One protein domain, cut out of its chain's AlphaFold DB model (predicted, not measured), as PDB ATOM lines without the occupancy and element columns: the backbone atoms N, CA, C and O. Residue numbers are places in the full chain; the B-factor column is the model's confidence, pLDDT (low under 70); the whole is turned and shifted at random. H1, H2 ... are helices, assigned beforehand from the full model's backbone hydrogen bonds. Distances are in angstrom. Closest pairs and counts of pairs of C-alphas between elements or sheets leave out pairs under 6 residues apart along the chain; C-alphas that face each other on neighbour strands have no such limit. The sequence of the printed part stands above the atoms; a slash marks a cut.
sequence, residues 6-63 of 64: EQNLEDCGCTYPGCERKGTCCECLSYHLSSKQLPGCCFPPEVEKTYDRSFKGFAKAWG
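AT A GLANCE: This is residues 6 to 63 of the 64 residues of the protein "Cytosolic protein" of Phycisphaerae bacterium SM1_79 (UniProt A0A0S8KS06). Four short helices are set round a middle made of links, in two loose groups: H1, the long link 11 to 24 and H2 make one, H3 and H4 the other, and residues 35 to 44 run between them through the middle. The first and last printed residues lie at opposite ends of the longest axis, and no helix clearly touches another. The printed part has 58 residues, with four named helices in the order H1, H2, H3, H4 and no named strand. The class is all helix, though under half of the residues, 27 of 58, are in named elements. The whole is compact, with a radius of gyration of the C-alphas of 10.7 A, and the C-alphas span 31 by 23 by 17 A.

HOW THE PARTS SIT: H2, residues 25 to 34, is the longest helix. It is close to but not clearly touching H1, residues 6 to 10: the closest C-alphas, those of Cys 25 and Asn 8, are 7.5 A apart, and the centres are 16.3 A apart. H2 is apart from H3, residues 45 to 48, and from H4, residues 55 to 62. H3 and H4 are close but not clearly touching, with the closest C-alphas, those of Val 47 and Ala 61, 6.9 A apart and the centres 11.2 A apart. H1 is apart from both H3 and H4. In H2 and H4 every O i to N i+4 pair is within hydrogen-bond range. In H1 it is 0 of 1, beside 2 of 2 O i to N i+3 pairs, and H3 is too short for an O i to N i+4 pair.

IN THESE COORDINATES: H2 measures 14.2 A from its first C-alpha to its last, from Cys 25 at (-27.693, 8.877, -13.774) to Ser 34 at (-30.618, 21.881, -8.944). H4 measures 10.8 A and ends at C-alpha 62 at (-9.332, 18.878, -14.072). H1 is 7.1 A long and begins at C-alpha 6 at (-26.895, -2.196, -12.703). H3, four residues from Pro 45 to Glu 48, is 5.1 A long.

THE WHOLE: The two C-alphas farthest apart are those of Glu 6 and Gly 63, the first and last printed residues, at 31.3 A. The printed part has no cut. The link from H1 to H2 is long, with 14 residues, whose C-alphas lie 5 to 14 A from the mean of the C-alphas. The links from H2 to H3, with 10 residues, and from H3 to H4, with 6, are short. The mean pLDDT of the printed part is 96.7, and no printed residue is under 70.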
ATOM      1  N   GLU A   6     -27.874  -1.216 -13.195       95.75
ATOM      2  CA  GLU A   6     -26.895  -2.196 -12.703       95.75
ATOM      3  C   GLU A   6     -25.500  -1.942 -13.282       95.75
ATOM      4  O   GLU A   6     -24.538  -1.860 -12.532       95.75
ATOM      5  N   GLN A   7     -25.408  -1.695 -14.590       95.88
ATOM      6  CA  GLN A   7     -24.151  -1.358 -15.270       95.88
ATOM      7  C   GLN A   7     -23.607  -0.010 -14.777       95.88
ATOM      8  O   GLN A   7     -22.446   0.117 -14.413       95.88
ATOM      9  N   ASN A   8     -24.476   0.995 -14.653       95.81
ATOM     10  CA  ASN A   8     -24.088   2.309 -14.143       95.81
ATOM     11  C   ASN A   8     -23.607   2.276 -12.680       95.81
ATOM     12  O   ASN A   8     -22.940   3.215 -12.246       95.81
ATOM     13  N   LEU A   9     -24.004   1.273 -11.883       95.94
ATOM     14  CA  LEU A   9     -23.534   1.121 -10.503       95.94
ATOM     15  C   LEU A   9     -22.057   0.731 -10.449       95.94
ATOM     16  O   LEU A   9     -21.380   1.171  -9.520       95.94
ATOM     17  N   GLU A  10     -21.567  -0.028 -11.432       95.19
ATOM     18  CA  GLU A  10     -20.159  -0.433 -11.529       95.19
ATOM     19  C   GLU A  10     -19.245   0.786 -11.728       95.19
ATOM     20  O   GLU A  10     -18.205   0.894 -11.082       95.19
ATOM     21  N   ASP A  11     -19.701   1.761 -12.520       93.06
ATOM     22  CA  ASP A  11     -18.965   2.994 -12.826       93.06
ATOM     23  C   ASP A  11     -19.326   4.182 -11.908       93.06
ATOM     24  O   ASP A  11     -18.882   5.321 -12.103       93.06
ATOM     25  N   CYS A  12     -20.169   3.975 -10.890       95.94
ATOM     26  CA  CYS A  12     -20.656   5.074 -10.060       95.94
ATOM     27  C   CYS A  12     -19.585   5.579  -9.077       95.94
ATOM     28  O   CYS A  12     -19.440   5.064  -7.970       95.94
ATOM     29  N   GLY A  13     -18.919   6.684  -9.420       95.62
ATOM     30  CA  GLY A  13     -17.903   7.324  -8.567       95.62
ATOM     31  C   GLY A  13     -18.402   8.046  -7.302       95.62
ATOM     32  O   GLY A  13     -17.601   8.644  -6.596       95.62
ATOM     33  N   CYS A  14     -19.703   8.042  -6.982       96.75
ATOM     34  CA  CYS A  14     -20.232   8.772  -5.819       96.75
ATOM     35  C   CYS A  14     -19.797   8.128  -4.488       96.75
ATOM     36  O   CYS A  14     -20.192   6.996  -4.187       96.75
ATOM     37  N   THR A  15     -19.068   8.861  -3.640       96.06
ATOM     38  CA  THR A  15     -18.572   8.352  -2.350       96.06
ATOM     39  C   THR A  15     -19.524   8.617  -1.187       96.06
ATOM     40  O   THR A  15     -19.255   8.174  -0.074       96.06
ATOM     41  N   TYR A  16     -20.658   9.291  -1.424       94.56
ATOM     42  CA  TYR A  16     -21.645   9.553  -0.372       94.56
ATOM     43  C   TYR A  16     -22.311   8.242   0.093       94.56
ATOM     44  O   TYR A  16     -22.925   7.541  -0.733       94.56
ATOM     45  N   PRO A  17     -22.213   7.888   1.390       93.12
ATOM     46  CA  PRO A  17     -22.804   6.667   1.921       93.12
ATOM     47  C   PRO A  17     -24.334   6.747   1.873       93.12
ATOM     48  O   PRO A  17     -24.926   7.769   2.205       93.12
ATOM     49  N   GLY A  18     -24.985   5.667   1.436       94.12
ATOM     50  CA  GLY A  18     -26.451   5.599   1.379       94.12
ATOM     51  C   GLY A  18     -27.109   6.467   0.299       94.12
ATOM     52  O   GLY A  18     -28.305   6.720   0.378       94.12
ATOM     53  N   CYS A  19     -26.370   6.940  -0.712       95.88
ATOM     54  CA  CYS A  19     -26.974   7.690  -1.817       95.88
ATOM     55  C   CYS A  19     -28.007   6.836  -2.581       95.88
ATOM     56  O   CYS A  19     -27.653   5.897  -3.293       95.88
ATOM     57  N   GLU A  20     -29.281   7.216  -2.483       95.81
ATOM     58  CA  GLU A  20     -30.420   6.506  -3.089       95.81
ATOM     59  C   GLU A  20     -30.424   6.561  -4.630       95.81
ATOM     60  O   GLU A  20     -31.044   5.731  -5.289       95.81
ATOM     61  N   ARG A  21     -29.693   7.523  -5.215       96.00
ATOM     62  CA  ARG A  21     -29.661   7.808  -6.664       96.00
ATOM     63  C   ARG A  21     -28.526   7.095  -7.409       96.00
ATOM     64  O   ARG A  21     -28.341   7.332  -8.604       96.00
ATOM     65  N   LYS A  22     -27.720   6.263  -6.733       95.81
ATOM     66  CA  LYS A  22     -26.605   5.542  -7.376       95.81
ATOM     67  C   LYS A  22     -27.112   4.659  -8.524       95.81
ATOM     68  O   LYS A  22     -28.137   3.990  -8.404       95.81
ATOM     69  N   GLY A  23     -26.402   4.695  -9.651       95.56
ATOM     70  CA  GLY A  23     -26.772   3.997 -10.888       95.56
ATOM     71  C   GLY A  23     -27.902   4.648 -11.701       95.56
ATOM     72  O   GLY A  23     -28.028   4.381 -12.896       95.56
ATOM     73  N   THR A  24     -28.695   5.549 -11.112       96.56
ATOM     74  CA  THR A  24     -29.753   6.284 -11.821       96.56
ATOM     75  C   THR A  24     -29.235   7.654 -12.280       96.56
ATOM     76  O   THR A  24     -29.523   8.690 -11.679       96.56
ATOM     77  N   CYS A  25     -28.437   7.680 -13.353       95.19
ATOM     78  CA  CYS A  25     -27.693   8.877 -13.774       95.19
ATOM     79  C   CYS A  25     -28.575  10.108 -14.049       95.19
ATOM     80  O   CYS A  25     -28.195  11.214 -13.671       95.19
ATOM     81  N   CYS A  26     -29.761   9.932 -14.640       95.25
ATOM     82  CA  CYS A  26     -30.677  11.046 -14.914       95.25
ATOM     83  C   CYS A  26     -31.164  11.731 -13.624       95.25
ATOM     84  O   CYS A  26     -31.171  12.959 -13.541       95.25
ATOM     85  N   GLU A  27     -31.518  10.952 -12.597       96.75
ATOM     86  CA  GLU A  27     -31.930  11.482 -11.291       96.75
ATOM     87  C   GLU A  27     -30.756  12.123 -10.546       96.75
ATOM     88  O   GLU A  27     -30.901  13.195  -9.961       96.75
ATOM     89  N   CYS A  28     -29.580  11.487 -10.594       96.94
ATOM     90  CA  CYS A  28     -28.354  12.014  -9.999       96.94
ATOM     91  C   CYS A  28     -27.994  13.388 -10.587       96.94
ATOM     92  O   CYS A  28     -27.737  14.338  -9.843       96.94
ATOM     93  N   LEU A  29     -28.044  13.509 -11.918       97.44
ATOM     94  CA  LEU A  29     -27.776  14.752 -12.631       97.44
ATOM     95  C   LEU A  29     -28.808  15.829 -12.287       97.44
ATOM     96  O   LEU A  29     -28.425  16.931 -11.903       97.44
ATOM     97  N   SER A  30     -30.105  15.510 -12.360       97.88
ATOM     98  CA  SER A  30     -31.174  16.460 -12.023       97.88
ATOM     99  C   SER A  30     -31.035  16.995 -10.595       97.88
ATOM    100  O   SER A  30     -31.189  18.194 -10.363       97.88
ATOM    101  N   TYR A  31     -30.723  16.118  -9.638       97.88
ATOM    102  CA  TYR A  31     -30.530  16.494  -8.242       97.88
ATOM    103  C   TYR A  31     -29.334  17.438  -8.064       97.88
ATOM    104  O   TYR A  31     -29.491  18.523  -7.505       97.88
ATOM    105  N   HIS A  32     -28.156  17.081  -8.580       98.12
ATOM    106  CA  HIS A  32     -26.960  17.906  -8.397       98.12
ATOM    107  C   HIS A  32     -27.039  19.241  -9.146       98.12
ATOM    108  O   HIS A  32     -26.701  20.278  -8.570       98.12
ATOM    109  N   LEU A  33     -27.586  19.266 -10.366       98.38
ATOM    110  CA  LEU A  33     -27.741  20.513 -11.120       98.38
ATOM    111  C   LEU A  33     -28.695  21.499 -10.435       98.38
ATOM    112  O   LEU A  33     -28.433  22.702 -10.464       98.38
ATOM    113  N   SER A  34     -29.736  21.013  -9.746       98.06
ATOM    114  CA  SER A  34     -30.618  21.881  -8.944       98.06
ATOM    115  C   SER A  34     -29.867  22.634  -7.835       98.06
ATOM    116  O   SER A  34     -30.262  23.733  -7.453       98.06
ATOM    117  N   SER A  35     -28.737  22.082  -7.377       97.31
ATOM    118  CA  SER A  35     -27.849  22.674  -6.371       97.31
ATOM    119  C   SER A  35     -26.593  23.320  -6.975       97.31
ATOM    120  O   SER A  35     -25.650  23.619  -6.244       97.31
ATOM    121  N   LYS A  36     -26.548  23.542  -8.300       97.88
ATOM    122  CA  LYS A  36     -25.362  24.036  -9.035       97.88
ATOM    123  C   LYS A  36     -24.109  23.177  -8.796       97.88
ATOM    124  O   LYS A  36     -22.998  23.694  -8.651       97.88
ATOM    125  N   GLN A  37     -24.301  21.865  -8.751       98.19
ATOM    126  CA  GLN A  37     -23.260  20.861  -8.565       98.19
ATOM    127  C   GLN A  37     -23.250  19.857  -9.720       98.19
ATOM    128  O   GLN A  37     -24.210  19.755 -10.484       98.19
ATOM    129  N   LEU A  38     -22.179  19.070  -9.797       98.19
ATOM    130  CA  LEU A  38     -22.064  17.914 -10.680       98.19
ATOM    131  C   LEU A  38     -22.132  16.596  -9.886       98.19
ATOM    132  O   LEU A  38     -21.783  16.568  -8.704       98.19
ATOM    133  N   PRO A  39     -22.574  15.490 -10.508       97.75
ATOM    134  CA  PRO A  39     -22.468  14.156  -9.925       97.75
ATOM    135  C   PRO A  39     -21.038  13.795  -9.507       97.75
ATOM    136  O   PRO A  39     -20.078  14.163 -10.179       97.75
ATOM    137  N   GLY A  40     -20.893  12.990  -8.449       96.81
ATOM    138  CA  GLY A  40     -19.577  12.553  -7.962       96.81
ATOM    139  C   GLY A  40     -18.736  11.796  -9.005       96.81
ATOM    140  O   GLY A  40     -17.518  11.905  -9.001       96.81
ATOM    141  N   CYS A  41     -19.369  11.109  -9.964       96.69
ATOM    142  CA  CYS A  41     -18.666  10.447 -11.071       96.69
ATOM    143  C   CYS A  41     -17.951  11.409 -12.039       96.69
ATOM    144  O   CYS A  41     -17.172  10.955 -12.868       96.69
ATOM    145  N   CYS A  42     -18.176  12.723 -11.940       97.19
ATOM    146  CA  CYS A  42     -17.444  13.728 -12.710       97.19
ATOM    147  C   CYS A  42     -16.093  14.116 -12.079       97.19
ATOM    148  O   CYS A  42     -15.394  14.960 -12.640       97.19
ATOM    149  N   PHE A  43     -15.733  13.564 -10.917       97.81
ATOM    150  CA  PHE A  43     -14.557  13.963 -10.141       97.81
ATOM    151  C   PHE A  43     -13.594  12.784  -9.934       97.81
ATOM    152  O   PHE A  43     -14.052  11.646  -9.797       97.81
ATOM    153  N   PRO A  44     -12.274  13.034  -9.838       96.75
ATOM    154  CA  PRO A  44     -11.325  12.039  -9.343       96.75
ATOM    155  C   PRO A  44     -11.730  11.527  -7.946       96.75
ATOM    156  O   PRO A  44     -12.221  12.326  -7.137       96.75
ATOM    157  N   PRO A  45     -11.519  10.237  -7.614       94.94
ATOM    158  CA  PRO A  45     -11.970   9.649  -6.348       94.94
ATOM    159  C   PRO A  45     -11.487  10.390  -5.095       94.94
ATOM    160  O   PRO A  45     -12.197  10.470  -4.096       94.94
ATOM    161  N   GLU A  46     -10.271  10.924  -5.124       94.94
ATOM    162  CA  GLU A  46      -9.675  11.709  -4.048       94.94
ATOM    163  C   GLU A  46     -10.343  13.076  -3.867       94.94
ATOM    164  O   GLU A  46     -10.485  13.532  -2.734       94.94
ATOM    165  N   VAL A  47     -10.810  13.695  -4.954       96.38
ATOM    166  CA  VAL A  47     -11.544  14.965  -4.912       96.38
ATOM    167  C   VAL A  47     -12.982  14.729  -4.468       96.38
ATOM    168  O   VAL A  47     -13.476  15.455  -3.609       96.38
ATOM    169  N   GLU A  48     -13.643  13.690  -4.984       97.12
ATOM    170  CA  GLU A  48     -15.029  13.363  -4.628       97.12
ATOM    171  C   GLU A  48     -15.196  13.180  -3.112       97.12
ATOM    172  O   GLU A  48     -16.134  13.705  -2.519       97.12
ATOM    173  N   LYS A  49     -14.224  12.541  -2.450       95.88
ATOM    174  CA  LYS A  49     -14.223  12.345  -0.989       95.88
ATOM    175  C   LYS A  49     -14.267  13.644  -0.179       95.88
ATOM    176  O   LYS A  49     -14.599  13.601   1.003       95.88
ATOM    177  N   THR A  50     -13.920  14.783  -0.781       95.88
ATOM    178  CA  THR A  50     -14.005  16.110  -0.146       95.88
ATOM    179  C   THR A  50     -15.397  16.740  -0.250       95.88
ATOM    180  O   THR A  50     -15.671  17.733   0.420       95.88
ATOM    181  N   TYR A  51     -16.275  16.163  -1.077       95.81
ATOM    182  CA  TYR A  51     -17.643  16.602  -1.348       95.81
ATOM    183  C   TYR A  51     -17.791  18.006  -1.958       95.81
ATOM    184  O   TYR A  51     -18.921  18.487  -2.101       95.81
ATOM    185  N   ASP A  52     -16.705  18.652  -2.400       97.44
ATOM    186  CA  ASP A  52     -16.791  19.854  -3.238       97.44
ATOM    187  C   ASP A  52     -17.212  19.483  -4.667       97.44
ATOM    188  O   ASP A  52     -16.410  19.395  -5.596       97.44
ATOM    189  N   ARG A  53     -18.519  19.275  -4.831       97.56
ATOM    190  CA  ARG A  53     -19.161  18.970  -6.115       97.56
ATOM    191  C   ARG A  53     -19.500  20.213  -6.935       97.56
ATOM    192  O   ARG A  53     -20.291  20.130  -7.875       97.56
ATOM    193  N   SER A  54     -18.986  21.387  -6.568       98.31
ATOM    194  CA  SER A  54     -19.271  22.620  -7.302       98.31
ATOM    195  C   SER A  54     -18.626  22.605  -8.691       98.31
ATOM    196  O   SER A  54     -17.617  21.940  -8.924       98.31
ATOM    197  N   PHE A  55     -19.156  23.402  -9.621       98.50
ATOM    198  CA  PHE A  55     -18.502  23.615 -10.922       98.50
ATOM    199  C   PHE A  55     -17.073  24.167 -10.783       98.50
ATOM    200  O   PHE A  55     -16.203  23.838 -11.583       98.50
ATOM    201  N   LYS A  56     -16.807  24.968  -9.741       98.31
ATOM    202  CA  LYS A  56     -15.457  25.455  -9.427       98.31
ATOM    203  C   LYS A  56     -14.545  24.316  -8.965       98.31
ATOM    204  O   LYS A  56     -13.402  24.245  -9.412       98.31
ATOM    205  N   GLY A  57     -15.051  23.437  -8.099       97.94
ATOM    206  CA  GLY A  57     -14.358  22.221  -7.677       97.94
ATOM    207  C   GLY A  57     -14.008  21.340  -8.875       97.94
ATOM    208  O   GLY A  57     -12.875  20.885  -8.990       97.94
ATOM    209  N   PHE A  58     -14.940  21.201  -9.822       98.50
ATOM    210  CA  PHE A  58     -14.727  20.452 -11.059       98.50
ATOM    211  C   PHE A  58     -13.624  21.070 -11.923       98.50
ATOM    212  O   PHE A  58     -12.681  20.374 -12.288       98.50
ATOM    213  N   ALA A  59     -13.687  22.379 -12.194       98.44
ATOM    214  CA  ALA A  59     -12.657  23.066 -12.974       98.44
ATOM    215  C   ALA A  59     -11.266  22.915 -12.337       98.44
ATOM    216  O   ALA A  59     -10.302  22.566 -13.012       98.44
ATOM    217  N   LYS A  60     -11.178  23.067 -11.010       98.06
ATOM    218  CA  LYS A  60      -9.931  22.856 -10.266       98.06
ATOM    219  C   LYS A  60      -9.425  21.414 -10.364       98.06
ATOM    220  O   LYS A  60      -8.225  21.219 -10.521       98.06
ATOM    221  N   ALA A  61     -10.311  20.424 -10.246       97.50
ATOM    222  CA  ALA A  61      -9.950  19.007 -10.278       97.50
ATOM    223  C   ALA A  61      -9.331  18.583 -11.617       97.50
ATOM    224  O   ALA A  61      -8.459  17.719 -11.639       97.50
ATOM    225  N   TRP A  62      -9.763  19.210 -12.713       97.62
ATOM    226  CA  TRP A  62      -9.332  18.878 -14.072       97.62
ATOM    227  C   TRP A  62      -8.354  19.888 -14.689       97.62
ATOM    228  O   TRP A  62      -7.885  19.664 -15.801       97.62
ATOM    229  N   GLY A  63      -8.024  20.976 -13.987       97.12
ATOM    230  CA  GLY A  63      -7.125  22.019 -14.491       97.12
ATOM    231  C   GLY A  63      -7.704  22.815 -15.665       97.12
ATOM    232  O   GLY A  63      -6.966  23.139 -16.595       97.12
TER     233      GLY A  63